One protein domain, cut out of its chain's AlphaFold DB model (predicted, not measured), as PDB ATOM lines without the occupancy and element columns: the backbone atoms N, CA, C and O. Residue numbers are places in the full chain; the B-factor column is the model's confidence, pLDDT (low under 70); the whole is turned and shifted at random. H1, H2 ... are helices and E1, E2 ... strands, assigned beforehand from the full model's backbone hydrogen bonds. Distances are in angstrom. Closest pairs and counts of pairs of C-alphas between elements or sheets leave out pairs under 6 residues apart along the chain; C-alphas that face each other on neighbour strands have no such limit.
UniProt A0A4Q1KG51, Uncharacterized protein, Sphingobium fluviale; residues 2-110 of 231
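This is residues 2 to 110 of the 231 residues of an uncharacterized protein of Sphingobium fluviale (UniProt A0A4Q1KG51). A strongly twisted, curled sheet of four strands has two helices packed on it: H3, which reaches from edge strand E1 to edge strand E4, and H4, which runs along E2. H2 lies at the end of the sheet where E1 ends and E2 begins, only grazing it, and H1, residues 2 to 8, sticks out as a free arm. The printed part has 109 residues with four named helices followed by four named strands, H1 H2 H3 H4 E1 E2 E3 E4; the sheet's order is E1 E2 E3 E4, antiparallel throughout, and the class is mixed, helices and strands. It is only just compact, close to loose, with a radius of gyration of the C-alphas of 15.3 A and spans of 44 by 36 by 22 A.

H1, residues 2 to 8, stands free and is not on the sheet. H2, residues 12 to 22, is only just on the sheet, with 5 pairs of C-alphas within 10 A, and only grazes it with residues 12 to 19. H3, residues 39 to 48, is on the sheet at a height of 6.7 A. Its closest C-alphas to E4, residues 107 to 109, are those of Phe 46 and Leu 108, 6.5 A apart. H4, residues 51 to 59, is on the sheet at a height of 8.1 A; it lies over E2, residues 77 to 86, and along the strands, at 6 degrees to E2 on the local plane. H3 and H4 meet only through their link. E1, residues 63 to 71, E2, E3, residues 90 to 99, and E4 form a meander, each strand the antiparallel neighbour of the one before. In the hairpin E1 and E2, N 68 and O 81 are 2.9 A apart; in E2 and E3, N 82 and O 94 are 2.8 A apart; in E3 and E4, N 99 and O 107 are 2.7 A apart, each within hydrogen-bond range. The pairing is staggered: E3 pairs with E2 over residues 90 to 96 and with E4 over 97 to 99. In H1, H2 and H4 every O i to N i+4 pair is within hydrogen-bond range; in H3, 4 of 6 are.

H1 begins at C-alpha 2, (-52.020, 53.168, -7.857). H2 measures 15.3 A from first to last C-alpha, H3 15.8 A, E1 24.4 A and E2 26.8 A. E3 measures 29.0 A, from C-alpha 90 at (-22.218, 46.593, -21.632) to C-alpha 99. E4 ends at C-alpha 109, (-41.055, 34.190, -25.147).

The two C-alphas farthest apart, those of Glu 21 and Glu 88, are 45.5 A apart. The printed part has no cut. The link from H2 to H3, 16 residues, is long. Mean pLDDT of the printed part is 83.6; 17 residues are under 70, among them 2 to 7 and 46 to 52.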
ATOM      1  N   ILE A   2     -52.747  54.287  -8.495       53.72
ATOM      2  CA  ILE A   2     -52.020  53.168  -7.857       53.72
ATOM      3  C   ILE A   2     -52.970  52.255  -7.054       53.72
ATOM      4  O   ILE A   2     -53.010  51.057  -7.322       53.72
ATOM      5  N   ASP A   3     -53.832  52.822  -6.204       51.78
ATOM      6  CA  ASP A   3     -54.828  52.045  -5.434       51.78
ATOM      7  C   ASP A   3     -55.828  51.289  -6.328       51.78
ATOM      8  O   ASP A   3     -56.324  50.220  -5.982       51.78
ATOM      9  N   TYR A   4     -56.094  51.815  -7.529       49.53
ATOM     10  CA  TYR A   4     -56.975  51.182  -8.514       49.53
ATOM     11  C   TYR A   4     -56.313  49.972  -9.195       49.53
ATOM     12  O   TYR A   4     -56.970  48.959  -9.415       49.53
ATOM     13  N   ILE A   5     -55.008  50.045  -9.492       57.19
ATOM     14  CA  ILE A   5     -54.260  48.926 -10.087       57.19
ATOM     15  C   ILE A   5     -54.186  47.754  -9.100       57.19
ATOM     16  O   ILE A   5     -54.409  46.613  -9.503       57.19
ATOM     17  N   TYR A   6     -53.940  48.022  -7.813       64.00
ATOM     18  CA  TYR A   6     -53.796  46.970  -6.801       64.00
ATOM     19  C   TYR A   6     -55.118  46.348  -6.329       64.00
ATOM     20  O   TYR A   6     -55.124  45.168  -5.990       64.00
ATOM     21  N   SER A   7     -56.229  47.093  -6.339       62.97
ATOM     22  CA  SER A   7     -57.541  46.596  -5.879       62.97
ATOM     23  C   SER A   7     -58.339  45.817  -6.934       62.97
ATOM     24  O   SER A   7     -59.297  45.129  -6.585       62.97
ATOM     25  N   LYS A   8     -57.978  45.922  -8.220       73.25
ATOM     26  CA  LYS A   8     -58.700  45.275  -9.334       73.25
ATOM     27  C   LYS A   8     -57.877  44.229 -10.090       73.25
ATOM     28  O   LYS A   8     -58.467  43.430 -10.812       73.25
ATOM     29  N   SER A   9     -56.545  44.236  -9.968       84.38
ATOM     30  CA  SER A   9     -55.686  43.275 -10.676       84.38
ATOM     31  C   SER A   9     -55.442  42.024  -9.831       84.38
ATOM     32  O   SER A   9     -55.119  42.164  -8.647       84.38
ATOM     33  N   PRO A  10     -55.489  40.816 -10.418       91.88
ATOM     34  CA  PRO A  10     -55.193  39.595  -9.681       91.88
ATOM     35  C   PRO A  10     -53.752  39.603  -9.133       91.88
ATOM     36  O   PRO A  10     -52.830  40.202  -9.704       91.88
ATOM     37  N   THR A  11     -53.567  38.979  -7.976       93.50
ATOM     38  CA  THR A  11     -52.280  38.658  -7.344       93.50
ATOM     39  C   THR A  11     -51.449  37.731  -8.221       93.50
ATOM     40  O   THR A  11     -51.955  37.106  -9.153       93.50
ATOM     41  N   ILE A  12     -50.146  37.644  -7.946       95.50
ATOM     42  CA  ILE A  12     -49.287  36.670  -8.630       95.50
ATOM     43  C   ILE A  12     -49.828  35.249  -8.445       95.50
ATOM     44  O   ILE A  12     -49.932  34.523  -9.431       95.50
ATOM     45  N   ASP A  13     -50.254  34.891  -7.235       94.88
ATOM     46  CA  ASP A  13     -50.782  33.558  -6.939       94.88
ATOM     47  C   ASP A  13     -52.098  33.284  -7.681       94.88
ATOM     48  O   ASP A  13     -52.238  32.234  -8.306       94.88
ATOM     49  N   GLU A  14     -53.028  34.246  -7.720       95.06
ATOM     50  CA  GLU A  14     -54.267  34.126  -8.508       95.06
ATOM     51  C   GLU A  14     -53.976  33.964 -10.003       95.06
ATOM     52  O   GLU A  14     -54.611  33.162 -10.683       95.06
ATOM     53  N   ARG A  15     -52.981  34.685 -10.531       95.62
ATOM     54  CA  ARG A  15     -52.582  34.574 -11.939       95.62
ATOM     55  C   ARG A  15     -51.927  33.235 -12.252       95.62
ATOM     56  O   ARG A  15     -52.153  32.692 -13.332       95.62
ATOM     57  N   VAL A  16     -51.119  32.700 -11.338       94.88
ATOM     58  CA  VAL A  16     -50.537  31.356 -11.464       94.88
ATOM     59  C   VAL A  16     -51.633  30.296 -11.409       94.88
ATOM     60  O   VAL A  16     -51.644  29.396 -12.247       94.88
ATOM     61  N   ALA A  17     -52.581  30.413 -10.476       94.44
ATOM     62  CA  ALA A  17     -53.728  29.514 -10.381       94.44
ATOM     63  C   ALA A  17     -54.556  29.533 -11.674       94.44
ATOM     64  O   ALA A  17     -54.809  28.478 -12.252       94.44
ATOM     65  N   LEU A  18     -54.868  30.727 -12.187       93.88
ATOM     66  CA  LEU A  18     -55.601  30.914 -13.437       93.88
ATOM     67  C   LEU A  18     -54.874  30.299 -14.639       93.88
ATOM     68  O   LEU A  18     -55.490  29.631 -15.470       93.88
ATOM     69  N   GLY A  19     -53.558  30.509 -14.734       92.94
ATOM     70  CA  GLY A  19     -52.747  29.920 -15.796       92.94
ATOM     71  C   GLY A  19     -52.736  28.394 -15.728       92.94
ATOM     72  O   GLY A  19     -52.876  27.733 -16.756       92.94
ATOM     73  N   ARG A  20     -52.651  27.822 -14.520       91.69
ATOM     74  CA  ARG A  20     -52.734  26.369 -14.305       91.69
ATOM     75  C   ARG A  20     -54.090  25.791 -14.680       91.69
ATOM     76  O   ARG A  20     -54.137  24.789 -15.381       91.69
ATOM     77  N   GLU A  21     -55.164  26.430 -14.233       92.38
ATOM     78  CA  GLU A  21     -56.539  26.007 -14.498       92.38
ATOM     79  C   GLU A  21     -56.845  26.006 -16.000       92.38
ATOM     80  O   GLU A  21     -57.365  25.033 -16.541       92.38
ATOM     81  N   ARG A  22     -56.490  27.093 -16.690       88.94
ATOM     82  CA  ARG A  22     -56.838  27.290 -18.104       88.94
ATOM     83  C   ARG A  22     -55.816  26.741 -19.076       88.94
ATOM     84  O   ARG A  22     -56.065  26.733 -20.279       88.94
ATOM     85  N   ASN A  23     -54.655  26.343 -18.569       88.62
ATOM     86  CA  ASN A  23     -53.531  25.898 -19.370       88.62
ATOM     87  C   ASN A  23     -53.112  26.918 -20.453       88.62
ATOM     88  O   ASN A  23     -52.769  26.561 -21.580       88.62
ATOM     89  N   SER A  24     -53.217  28.209 -20.123       84.69
ATOM     90  CA  SER A  24     -53.041  29.337 -21.038       84.69
ATOM     91  C   SER A  24     -52.518  30.583 -20.313       84.69
ATOM     92  O   SER A  24     -52.676  30.731 -19.104       84.69
ATOM     93  N   THR A  25     -51.926  31.517 -21.062       84.81
ATOM     94  CA  THR A  25     -51.538  32.853 -20.569       84.81
ATOM     95  C   THR A  25     -52.599  33.934 -20.829       84.81
ATOM     96  O   THR A  25     -52.338  35.126 -20.634       84.81
ATOM     97  N   THR A  26     -53.796  33.547 -21.289       83.44
ATOM     98  CA  THR A  26     -54.942  34.455 -21.469       83.44
ATOM     99  C   THR A  26     -55.418  35.034 -20.135       83.44
ATOM    100  O   THR A  26     -55.198  34.451 -19.076       83.44
ATOM    101  N   ASP A  27     -56.050  36.211 -20.181       84.75
ATOM    102  CA  ASP A  27     -56.588  36.918 -19.008       84.75
ATOM    103  C   ASP A  27     -55.575  37.094 -17.867       84.75
ATOM    104  O   ASP A  27     -55.897  36.978 -16.689       84.75
ATOM    105  N   LEU A  28     -54.324  37.397 -18.237       89.50
ATOM    106  CA  LEU A  28     -53.184  37.587 -17.331       89.50
ATOM    107  C   LEU A  28     -52.698  36.312 -16.624       89.50
ATOM    108  O   LEU A  28     -51.829  36.425 -15.752       89.50
ATOM    109  N   GLY A  29     -53.186  35.132 -17.018       92.06
ATOM    110  CA  GLY A  29     -52.705  33.844 -16.531       92.06
ATOM    111  C   GLY A  29     -51.187  33.701 -16.677       92.06
ATOM    112  O   GLY A  29     -50.583  34.134 -17.664       92.06
ATOM    113  N   ILE A  30     -50.554  33.109 -15.670       94.50
ATOM    114  CA  ILE A  30     -49.123  32.816 -15.658       94.50
ATOM    115  C   ILE A  30     -48.958  31.307 -15.739       94.50
ATOM    116  O   ILE A  30     -49.425  30.581 -14.867       94.50
ATOM    117  N   ILE A  31     -48.252  30.851 -16.770       92.12
ATOM    118  CA  ILE A  31     -47.833  29.458 -16.897       92.12
ATOM    119  C   ILE A  31     -46.455  29.320 -16.252       92.12
ATOM    120  O   ILE A  31     -45.501  29.933 -16.744       92.12
ATOM    121  N   PRO A  32     -46.325  28.550 -15.159       91.44
ATOM    122  CA  PRO A  32     -45.026  28.254 -14.587       91.44
ATOM    123  C   PRO A  32     -44.177  27.460 -15.575       91.44
ATOM    124  O   PRO A  32     -44.682  26.633 -16.336       91.44
ATOM    125  N   PHE A  33     -42.873  27.682 -15.533       86.56
ATOM    126  CA  PHE A  33     -41.925  26.877 -16.284       86.56
ATOM    127  C   PHE A  33     -41.856  25.447 -15.732       86.56
ATOM    128  O   PHE A  33     -42.179  25.216 -14.560       86.56
ATOM    129  N   PRO A  34     -41.415  24.467 -16.543       76.31
ATOM    130  CA  PRO A  34     -41.119  23.137 -16.032       76.31
ATOM    131  C   PRO A  34     -40.054  23.181 -14.928       76.31
ATOM    132  O   PRO A  34     -39.263  24.117 -14.822       76.31
ATOM    133  N   LEU A  35     -40.009  22.115 -14.123       65.50
ATOM    134  CA  LEU A  35     -39.064  21.979 -13.007       65.50
ATOM    135  C   LEU A  35     -37.594  22.083 -13.441       65.50
ATOM    136  O   LEU A  35     -36.764  22.539 -12.657       65.50
ATOM    137  N   ARG A  36     -37.269  21.665 -14.672       67.56
ATOM    138  CA  ARG A  36     -35.940  21.874 -15.255       67.56
ATOM    139  C   ARG A  36     -35.907  23.235 -15.934       67.56
ATOM    140  O   ARG A  36     -36.532  23.434 -16.970       67.56
ATOM    141  N   TRP A  37     -35.182  24.147 -15.305       71.88
ATOM    142  CA  TRP A  37     -34.927  25.493 -15.785       71.88
ATOM    143  C   TRP A  37     -33.518  25.881 -15.340       71.88
ATOM    144  O   TRP A  37     -33.299  26.441 -14.265       71.88
ATOM    145  N   ASP A  38     -32.555  25.500 -16.163       72.69
ATOM    146  CA  ASP A  38     -31.139  25.807 -16.015       72.69
ATOM    147  C   ASP A  38     -30.625  26.441 -17.323       72.69
ATOM    148  O   ASP A  38     -31.347  26.444 -18.326       72.69
ATOM    149  N   PRO A  39     -29.423  27.043 -17.333       66.56
ATOM    150  CA  PRO A  39     -28.884  27.682 -18.527       66.56
ATOM    151  C   PRO A  39     -28.820  26.769 -19.756       66.56
ATOM    152  O   PRO A  39     -29.173  27.223 -20.840       66.56
ATOM    153  N   GLU A  40     -28.416  25.505 -19.609       72.94
ATOM    154  CA  GLU A  40     -28.277  24.558 -20.727       72.94
ATOM    155  C   GLU A  40     -29.641  24.241 -21.339       72.94
ATOM    156  O   GLU A  40     -29.862  24.443 -22.534       72.94
ATOM    157  N   TRP A  41     -30.605  23.878 -20.493       77.06
ATOM    158  CA  TRP A  41     -31.984  23.654 -20.892       77.06
ATOM    159  C   TRP A  41     -32.580  24.895 -21.567       77.06
ATOM    160  O   TRP A  41     -33.264  24.796 -22.587       77.06
ATOM    161  N   LEU A  42     -32.309  26.081 -21.020       73.38
ATOM    162  CA  LEU A  42     -32.788  27.352 -21.550       73.38
ATOM    163  C   LEU A  42     -32.213  27.613 -22.952       73.38
ATOM    164  O   LEU A  42     -32.961  27.974 -23.860       73.38
ATOM    165  N   PHE A  43     -30.912  27.392 -23.154       69.12
ATOM    166  CA  PHE A  43     -30.267  27.502 -24.463       69.12
ATOM    167  C   PHE A  43     -30.871  26.550 -25.496       69.12
ATOM    168  O   PHE A  43     -31.193  26.978 -26.614       69.12
ATOM    169  N   ASP A  44     -31.085  25.295 -25.110       72.06
ATOM    170  CA  ASP A  44     -31.668  24.270 -25.974       72.06
ATOM    171  C   ASP A  44     -33.120  24.590 -26.347       72.06
ATOM    172  O   ASP A  44     -33.548  24.364 -27.482       72.06
ATOM    173  N   ASN A  45     -33.886  25.179 -25.424       70.69
ATOM    174  CA  ASN A  45     -35.312  25.457 -25.614       70.69
ATOM    175  C   ASN A  45     -35.608  26.850 -26.179       70.69
ATOM    176  O   ASN A  45     -36.668  27.053 -26.776       70.69
ATOM    177  N   PHE A  46     -34.651  27.783 -26.155       66.50
ATOM    178  CA  PHE A  46     -34.745  28.991 -26.981       66.50
ATOM    179  C   PHE A  46     -34.845  28.649 -28.480       66.50
ATOM    180  O   PHE A  46     -35.332  29.460 -29.275       66.50
ATOM    181  N   ALA A  47     -34.455  27.430 -28.876       49.75
ATOM    182  CA  ALA A  47     -34.335  26.974 -30.253       49.75
ATOM    183  C   ALA A  47     -35.582  26.941 -31.130       49.75
ATOM    184  O   ALA A  47     -35.417  26.836 -32.343       49.75
ATOM    185  N   ARG A  48     -36.792  27.076 -30.583       53.12
ATOM    186  CA  ARG A  48     -38.033  26.854 -31.347       53.12
ATOM    187  C   ARG A  48     -38.982  28.058 -31.365       53.12
ATOM    188  O   ARG A  48     -40.186  27.894 -31.236       53.12
ATOM    189  N   GLY A  49     -38.438  29.267 -31.538       50.84
ATOM    190  CA  GLY A  49     -39.228  30.476 -31.847       50.84
ATOM    191  C   GLY A  49     -38.860  31.731 -31.049       50.84
ATOM    192  O   GLY A  49     -39.124  32.841 -31.495       50.84
ATOM    193  N   ALA A  50     -38.166  31.576 -29.921       55.81
ATOM    194  CA  ALA A  50     -37.743  32.677 -29.045       55.81
ATOM    195  C   ALA A  50     -36.296  33.142 -29.268       55.81
ATOM    196  O   ALA A  50     -35.846  34.109 -28.655       55.81
ATOM    197  N   LYS A  51     -35.564  32.453 -30.152       60.88
ATOM    198  CA  LYS A  51     -34.156  32.716 -30.453       60.88
ATOM    199  C   LYS A  51     -33.902  34.124 -30.980       60.88
ATOM    200  O   LYS A  51     -32.841  34.647 -30.698       60.88
ATOM    201  N   ALA A  52     -34.816  34.764 -31.715       65.88
ATOM    202  CA  ALA A  52     -34.439  35.939 -32.513       65.88
ATOM    203  C   ALA A  52     -33.757  37.076 -31.710       65.88
ATOM    204  O   ALA A  52     -32.665  37.478 -32.117       65.88
ATOM    205  N   PRO A  53     -34.281  37.550 -30.558       76.31
ATOM    206  CA  PRO A  53     -33.584  38.571 -29.773       76.31
ATOM    207  C   PRO A  53     -32.286  38.056 -29.137       76.31
ATOM    208  O   PRO A  53     -31.247  38.700 -29.254       76.31
ATOM    209  N   VAL A  54     -32.318  36.877 -28.504       80.12
ATOM    210  CA  VAL A  54     -31.147  36.300 -27.817       80.12
ATOM    211  C   VAL A  54     -30.033  35.979 -28.816       80.12
ATOM    212  O   VAL A  54     -28.907  36.429 -28.645       80.12
ATOM    213  N   SER A  55     -30.344  35.261 -29.893       80.69
ATOM    214  CA  SER A  55     -29.419  34.918 -30.974       80.69
ATOM    215  C   SER A  55     -28.814  36.148 -31.625       80.69
ATOM    216  O   SER A  55     -27.613  36.144 -31.854       80.69
ATOM    217  N   ARG A  56     -29.597  37.209 -31.865       85.81
ATOM    218  CA  ARG A  56     -29.049  38.464 -32.393       85.81
ATOM    219  C   ARG A  56     -27.972  39.027 -31.470       85.81
ATOM    220  O   ARG A  56     -26.880  39.324 -31.934       85.81
ATOM    221  N   HIS A  57     -28.242  39.114 -30.169       89.56
ATOM    222  CA  HIS A  57     -27.238  39.586 -29.215       89.56
ATOM    223  C   HIS A  57     -26.006  38.673 -29.171       89.56
ATOM    224  O   HIS A  57     -24.882  39.168 -29.166       89.56
ATOM    225  N   LEU A  58     -26.186  37.350 -29.187       87.38
ATOM    226  CA  LEU A  58     -25.059  36.413 -29.215       87.38
ATOM    227  C   LEU A  58     -24.197  36.593 -30.479       87.38
ATOM    228  O   LEU A  58     -22.971  36.644 -30.374       87.38
ATOM    229  N   SER A  59     -24.824  36.757 -31.648       88.62
ATOM    230  CA  SER A  59     -24.141  37.080 -32.910       88.62
ATOM    231  C   SER A  59     -23.429  38.435 -32.863       88.62
ATOM    232  O   SER A  59     -22.340  38.563 -33.410       88.62
ATOM    233  N   ASP A  60     -23.986  39.412 -32.145       91.06
ATOM    234  CA  ASP A  60     -23.403  40.746 -31.945       91.06
ATOM    235  C   ASP A  60     -22.258  40.778 -30.912       91.06
ATOM    236  O   ASP A  60     -21.795  41.865 -30.550       91.06
ATOM    237  N   GLY A  61     -21.813  39.613 -30.422       91.94
ATOM    238  CA  GLY A  61     -20.674  39.472 -29.514       91.94
ATOM    239  C   GLY A  61     -21.030  39.383 -28.030       91.94
ATOM    240  O   GLY A  61     -20.127  39.241 -27.207       91.94
ATOM    241  N   TYR A  62     -22.314  39.424 -27.661       93.69
ATOM    242  CA  TYR A  62     -22.716  39.226 -26.268       93.69
ATOM    243  C   TYR A  62     -22.492  37.771 -25.827       93.69
ATOM    244  O   TYR A  62     -22.471  36.837 -26.636       93.69
ATOM    245  N   ARG A  63     -22.336  37.565 -24.521       90.44
ATOM    246  CA  ARG A  63     -22.214  36.253 -23.880       90.44
ATOM    247  C   ARG A  63     -23.234  36.134 -22.773       90.44
ATOM    248  O   ARG A  63     -23.500  37.099 -22.069       90.44
ATOM    249  N   PHE A  64     -23.807  34.949 -22.633       88.88
ATOM    250  CA  PHE A  64     -24.655  34.654 -21.493       88.88
ATOM    251  C   PHE A  64     -23.822  34.619 -20.221       88.88
ATOM    252  O   PHE A  64     -22.797  33.941 -20.171       88.88
ATOM    253  N   THR A  65     -24.308  35.311 -19.197       90.31
ATOM    254  CA  THR A  65     -23.618  35.408 -17.909       90.31
ATOM    255  C   THR A  65     -24.478  34.876 -16.776       90.31
ATOM    256  O   THR A  65     -23.961  34.298 -15.823       90.31
ATOM    257  N   SER A  66     -25.794  35.102 -16.818       90.62
ATOM    258  CA  SER A  66     -26.673  34.733 -15.703       90.62
ATOM    259  C   SER A  66     -28.124  34.554 -16.134       90.62
ATOM    260  O   SER A  66     -28.597  35.190 -17.078       90.62
ATOM    261  N   LEU A  67     -28.845  33.735 -15.372       90.81
ATOM    262  CA  LEU A  67     -30.288  33.544 -15.464       90.81
ATOM    263  C   LEU A  67     -30.904  33.763 -14.085       90.81
ATOM    264  O   LEU A  67     -30.622  33.015 -13.152       90.81
ATOM    265  N   TYR A  68     -31.769  34.764 -13.972       94.25
ATOM    266  CA  TYR A  68     -32.469  35.082 -12.732       94.25
ATOM    267  C   TYR A  68     -33.892  34.543 -12.792       94.25
ATOM    268  O   TYR A  68     -34.667  34.903 -13.679       94.25
ATOM    269  N   CYS A  69     -34.232  33.656 -11.859       94.44
ATOM    270  CA  CYS A  69     -35.530  32.989 -11.813       94.44
ATOM    271  C   CYS A  69     -36.455  33.705 -10.831       94.44
ATOM    272  O   CYS A  69     -36.184  33.735  -9.633       94.44
ATOM    273  N   TYR A  70     -37.565  34.236 -11.327       96.88
ATOM    274  CA  TYR A  70     -38.642  34.746 -10.491       96.88
ATOM    275  C   TYR A  70     -39.528  33.575 -10.098       96.88
ATOM    276  O   TYR A  70     -40.009  32.840 -10.968       96.88
ATOM    277  N   ARG A  71     -39.730  33.403  -8.795       96.62
ATOM    278  CA  ARG A  71     -40.509  32.307  -8.226       96.62
ATOM    279  C   ARG A  71     -41.748  32.845  -7.523       96.62
ATOM    280  O   ARG A  71     -41.696  33.941  -6.968       96.62
ATOM    281  N   ASP A  72     -42.847  32.101  -7.581       96.38
ATOM    282  CA  ASP A  72     -44.009  32.364  -6.725       96.38
ATOM    283  C   ASP A  72     -43.707  31.995  -5.261       96.38
ATOM    284  O   ASP A  72     -42.630  31.480  -4.945       96.38
ATOM    285  N   ALA A  73     -44.652  32.248  -4.351       95.25
ATOM    286  CA  ALA A  73     -44.490  31.902  -2.937       95.25
ATOM    287  C   ALA A  73     -44.278  30.389  -2.709       95.25
ATOM    288  O   ALA A  73     -43.618  29.993  -1.749       95.25
ATOM    289  N   GLY A  74     -44.790  29.544  -3.614       93.88
ATOM    290  CA  GLY A  74     -44.603  28.091  -3.613       93.88
ATOM    291  C   GLY A  74     -43.266  27.622  -4.204       93.88
ATOM    292  O   GLY A  74     -42.961  26.431  -4.159       93.88
ATOM    293  N   GLY A  75     -42.451  28.530  -4.747       93.56
ATOM    294  CA  GLY A  75     -41.150  28.238  -5.347       93.56
ATOM    295  C   GLY A  75     -41.188  27.839  -6.827       93.56
ATOM    296  O   GLY A  75     -40.120  27.591  -7.411       93.56
ATOM    297  N   ALA A  76     -42.365  27.795  -7.461       92.94
ATOM    298  CA  ALA A  76     -42.475  27.515  -8.888       92.94
ATOM    299  C   ALA A  76     -41.932  28.698  -9.697       92.94
ATOM    300  O   ALA A  76     -42.159  29.855  -9.354       92.94
ATOM    301  N   ILE A  77     -41.199  28.424 -10.777       93.50
ATOM    302  CA  ILE A  77     -40.610  29.479 -11.611       93.50
ATOM    303  C   ILE A  77     -41.704  30.031 -12.516       93.50
ATOM    304  O   ILE A  77     -42.329  29.282 -13.260       93.50
ATOM    305  N   ILE A  78     -41.913  31.340 -12.471       94.44
ATOM    306  CA  ILE A  78     -43.035  32.024 -13.128       94.44
ATOM    307  C   ILE A  78     -42.592  33.101 -14.123       94.44
ATOM    308  O   ILE A  78     -43.351  33.485 -15.010       94.44
ATOM    309  N   ALA A  79     -41.358  33.585 -13.996       94.31
ATOM    310  CA  ALA A  79     -40.697  34.459 -14.961       94.31
ATOM    311  C   ALA A  79     -39.174  34.257 -14.888       94.31
ATOM    312  O   ALA A  79     -38.645  33.734 -13.906       94.31
ATOM    313  N   GLY A  80     -38.467  34.684 -15.928       93.06
ATOM    314  CA  GLY A  80     -37.011  34.688 -15.973       93.06
ATOM    315  C   GLY A  80     -36.459  36.029 -16.443       93.06
ATOM    316  O   GLY A  80     -37.144  36.787 -17.130       93.06
ATOM    317  N   ALA A  81     -35.203  36.305 -16.114       93.62
ATOM    318  CA  ALA A  81     -34.416  37.359 -16.738       93.62
ATOM    319  C   ALA A  81     -33.058  36.796 -17.170       93.62
ATOM    320  O   ALA A  81     -32.288  36.295 -16.351       93.62
ATOM    321  N   VAL A  82     -32.779  36.864 -18.470       92.12
ATOM    322  CA  VAL A  82     -31.529  36.403 -19.078       92.12
ATOM    323  C   VAL A  82     -30.583  37.579 -19.193       92.12
ATOM    324  O   VAL A  82     -30.874  38.543 -19.900       92.12
ATOM    325  N   ARG A  83     -29.443  37.493 -18.515       93.44
ATOM    326  CA  ARG A  83     -28.388  38.492 -18.605       93.44
ATOM    327  C   ARG A  83     -27.338  38.066 -19.613       93.44
ATOM    328  O   ARG A  83     -26.739  36.995 -19.493       93.44
ATOM    329  N   LEU A  84     -27.099  38.963 -20.559       92.88
ATOM    330  CA  LEU A  84     -26.015  38.889 -21.516       92.88
ATOM    331  C   LEU A  84     -25.056  40.057 -21.275       92.88
ATOM    332  O   LEU A  84     -25.507  41.197 -21.165       92.88
ATOM    333  N   ASP A  85     -23.755  39.808 -21.236       94.81
ATOM    334  CA  ASP A  85     -22.733  40.851 -21.139       94.81
ATOM    335  C   ASP A  85     -21.878  40.876 -22.416       94.81
ATOM    336  O   ASP A  85     -21.641  39.854 -23.059       94.81
ATOM    337  N   HIS A  86     -21.437  42.065 -22.806       96.00
ATOM    338  CA  HIS A  86     -20.524  42.313 -23.912       96.00
ATOM    339  C   HIS A  86     -19.379  43.186 -23.392       96.00
ATOM    340  O   HIS A  86     -19.656  44.185 -22.723       96.00
ATOM    341  N   PRO A  87     -18.112  42.882 -23.731       93.00
ATOM    342  CA  PRO A  87     -16.953  43.610 -23.207       93.00
ATOM    343  C   PRO A  87     -17.023  45.123 -23.470       93.00
ATOM    344  O   PRO A  87     -16.745  45.917 -22.583       93.00
ATOM    345  N   GLU A  88     -17.457  45.522 -24.668       94.44
ATOM    346  CA  GLU A  88     -17.528  46.939 -25.068       94.44
ATOM    347  C   GLU A  88     -18.928  47.578 -24.977       94.44
ATOM    348  O   GLU A  88     -19.049  48.774 -24.726       94.44
ATOM    349  N   LYS A  89     -20.009  46.812 -25.194       93.25
ATOM    350  CA  LYS A  89     -21.384  47.339 -25.313       93.25
ATOM    351  C   LYS A  89     -22.179  47.273 -24.002       93.25
ATOM    352  O   LYS A  89     -23.336  47.686 -23.962       93.25
ATOM    353  N   GLY A  90     -21.577  46.749 -22.933       93.12
ATOM    354  CA  GLY A  90     -22.218  46.593 -21.632       93.12
ATOM    355  C   GLY A  90     -23.165  45.394 -21.578       93.12
ATOM    356  O   GLY A  90     -22.890  44.343 -22.151       93.12
ATOM    357  N   LYS A  91     -24.278  45.533 -20.853       93.50
ATOM    358  CA  LYS A  91     -25.194  44.429 -20.528       93.50
ATOM    359  C   LYS A  91     -26.548  44.557 -21.228       93.50
ATOM    360  O   LYS A  91     -27.052  45.660 -21.418       93.50
ATOM    361  N   GLN A  92     -27.164  43.420 -21.532       94.06
ATOM    362  CA  GLN A  92     -28.576  43.288 -21.889       94.06
ATOM    363  C   GLN A  92     -29.246  42.349 -20.890       94.06
ATOM    364  O   GLN A  92     -28.714  41.287 -20.577       94.06
ATOM    365  N   VAL A  93     -30.418  42.736 -20.389       93.81
ATOM    366  CA  VAL A  93     -31.229  41.899 -19.497       93.81
ATOM    367  C   VAL A  93     -32.578  41.684 -20.162       93.81
ATOM    368  O   VAL A  93     -33.370  42.613 -20.310       93.81
ATOM    369  N   LEU A  94     -32.810  40.456 -20.611       92.94
ATOM    370  CA  LEU A  94     -33.951  40.077 -21.430       92.94
ATOM    371  C   LEU A  94     -34.968  39.326 -20.564       92.94
ATOM    372  O   LEU A  94     -34.652  38.242 -20.070       92.94
ATOM    373  N   PRO A  95     -36.179  39.863 -20.355       93.69
ATOM    374  CA  PRO A  95     -37.205  39.158 -19.607       93.69
ATOM    375  C   PRO A  95     -37.748  37.988 -20.430       93.69
ATOM    376  O   PRO A  95     -37.892  38.086 -21.649       93.69
ATOM    377  N   VAL A  96     -38.086  36.898 -19.752       91.25
ATOM    378  CA  VAL A  96     -38.587  35.666 -20.360       91.25
ATOM    379  C   VAL A  96     -39.827  35.198 -19.614       91.25
ATOM    380  O   VAL A  96     -39.864  35.213 -18.381       91.25
ATOM    381  N   ARG A  97     -40.831  34.743 -20.360       90.75
ATOM    382  CA  ARG A  97     -42.029  34.080 -19.831       90.75
ATOM    383  C   ARG A  97     -42.261  32.744 -20.532       90.75
ATOM    384  O   ARG A  97     -41.845  32.583 -21.681       90.75
ATOM    385  N   SER A  98     -42.929  31.817 -19.849       88.25
ATOM    386  CA  SER A  98     -43.414  30.584 -20.467       88.25
ATOM    387  C   SER A  98     -44.739  30.867 -21.150       88.25
ATOM    388  O   SER A  98     -45.615  31.527 -20.589       88.25
ATOM    389  N   THR A  99     -44.892  30.338 -22.348       81.12
ATOM    390  CA  THR A  99     -46.153  30.214 -23.062       81.12
ATOM    391  C   THR A  99     -46.345  28.751 -23.471       81.12
ATOM    392  O   THR A  99     -45.432  27.927 -23.366       81.12
ATOM    393  N   GLY A 100     -47.562  28.387 -23.863       77.88
ATOM    394  CA  GLY A 100     -47.920  27.004 -24.182       77.88
ATOM    395  C   GLY A 100     -48.530  26.230 -23.011       77.88
ATOM    396  O   GLY A 100     -48.691  26.750 -21.907       77.88
ATOM    397  N   ALA A 101     -48.907  24.987 -23.300       77.56
ATOM    398  CA  ALA A 101     -49.598  24.104 -22.373       77.56
ATOM    399  C   ALA A 101     -48.634  23.470 -21.352       77.56
ATOM    400  O   ALA A 101     -47.602  22.900 -21.707       77.56
ATOM    401  N   ILE A 102     -49.006  23.513 -20.077       78.31
ATOM    402  CA  ILE A 102     -48.458  22.718 -18.980       78.31
ATOM    403  C   ILE A 102     -48.476  21.239 -19.365       78.31
ATOM    404  O   ILE A 102     -49.464  20.718 -19.880       78.31
ATOM    405  N   GLY A 103     -47.362  20.558 -19.092       74.38
ATOM    406  CA  GLY A 103     -47.168  19.148 -19.436       74.38
ATOM    407  C   GLY A 103     -46.675  18.920 -20.867       74.38
ATOM    408  O   GLY A 103     -46.259  17.810 -21.186       74.38
ATOM    409  N   CYS A 104     -46.653  19.955 -21.710       74.50
ATOM    410  CA  CYS A 104     -46.010  19.926 -23.019       74.50
ATOM    411  C   CYS A 104     -44.612  20.559 -22.964       74.50
ATOM    412  O   CYS A 104     -44.228  21.186 -21.972       74.50
ATOM    413  N   SER A 105     -43.843  20.419 -24.049       71.75
ATOM    414  CA  SER A 105     -42.616  21.198 -24.225       71.75
ATOM    415  C   SER A 105     -42.957  22.689 -24.138       71.75
ATOM    416  O   SER A 105     -43.809  23.149 -24.903       71.75
ATOM    417  N   PRO A 106     -42.338  23.449 -23.222       71.69
ATOM    418  CA  PRO A 106     -42.690  24.846 -23.035       71.69
ATOM    419  C   PRO A 106     -42.305  25.655 -24.266       71.69
ATOM    420  O   PRO A 106     -41.252  25.448 -24.874       71.69
ATOM    421  N   MET A 107     -43.146  26.625 -24.597       79.94
ATOM    422  CA  MET A 107     -42.766  27.694 -25.500       79.94
ATOM    423  C   MET A 107     -42.198  28.825 -24.652       79.94
ATOM    424  O   MET A 107     -42.751  29.192 -23.621       79.94
ATOM    425  N   LEU A 108     -41.053  29.358 -25.049       83.19
ATOM    426  CA  LEU A 108     -40.464  30.511 -24.380       83.19
ATOM    427  C   LEU A 108     -40.822  31.759 -25.173       83.19
ATOM    428  O   LEU A 108     -40.921  31.716 -26.394       83.19
ATOM    429  N   GLU A 109     -40.977  32.887 -24.496       86.94
ATOM    430  CA  GLU A 109     -41.055  34.190 -25.147       86.94
ATOM    431  C   GLU A 109     -40.123  35.163 -24.443       86.94
ATOM    432  O   GLU A 109     -40.176  35.302 -23.220       86.94
ATOM    433  N   VAL A 110     -39.305  35.883 -25.218       89.62
ATOM    434  CA  VAL A 110     -38.490  37.002 -24.721       89.62
ATOM    435  C   VAL A 110     -39.399  38.215 -24.527       89.62
ATOM    436  O   VAL A 110     -39.422  39.160 -25.317       89.62
TER     437      VAL A 110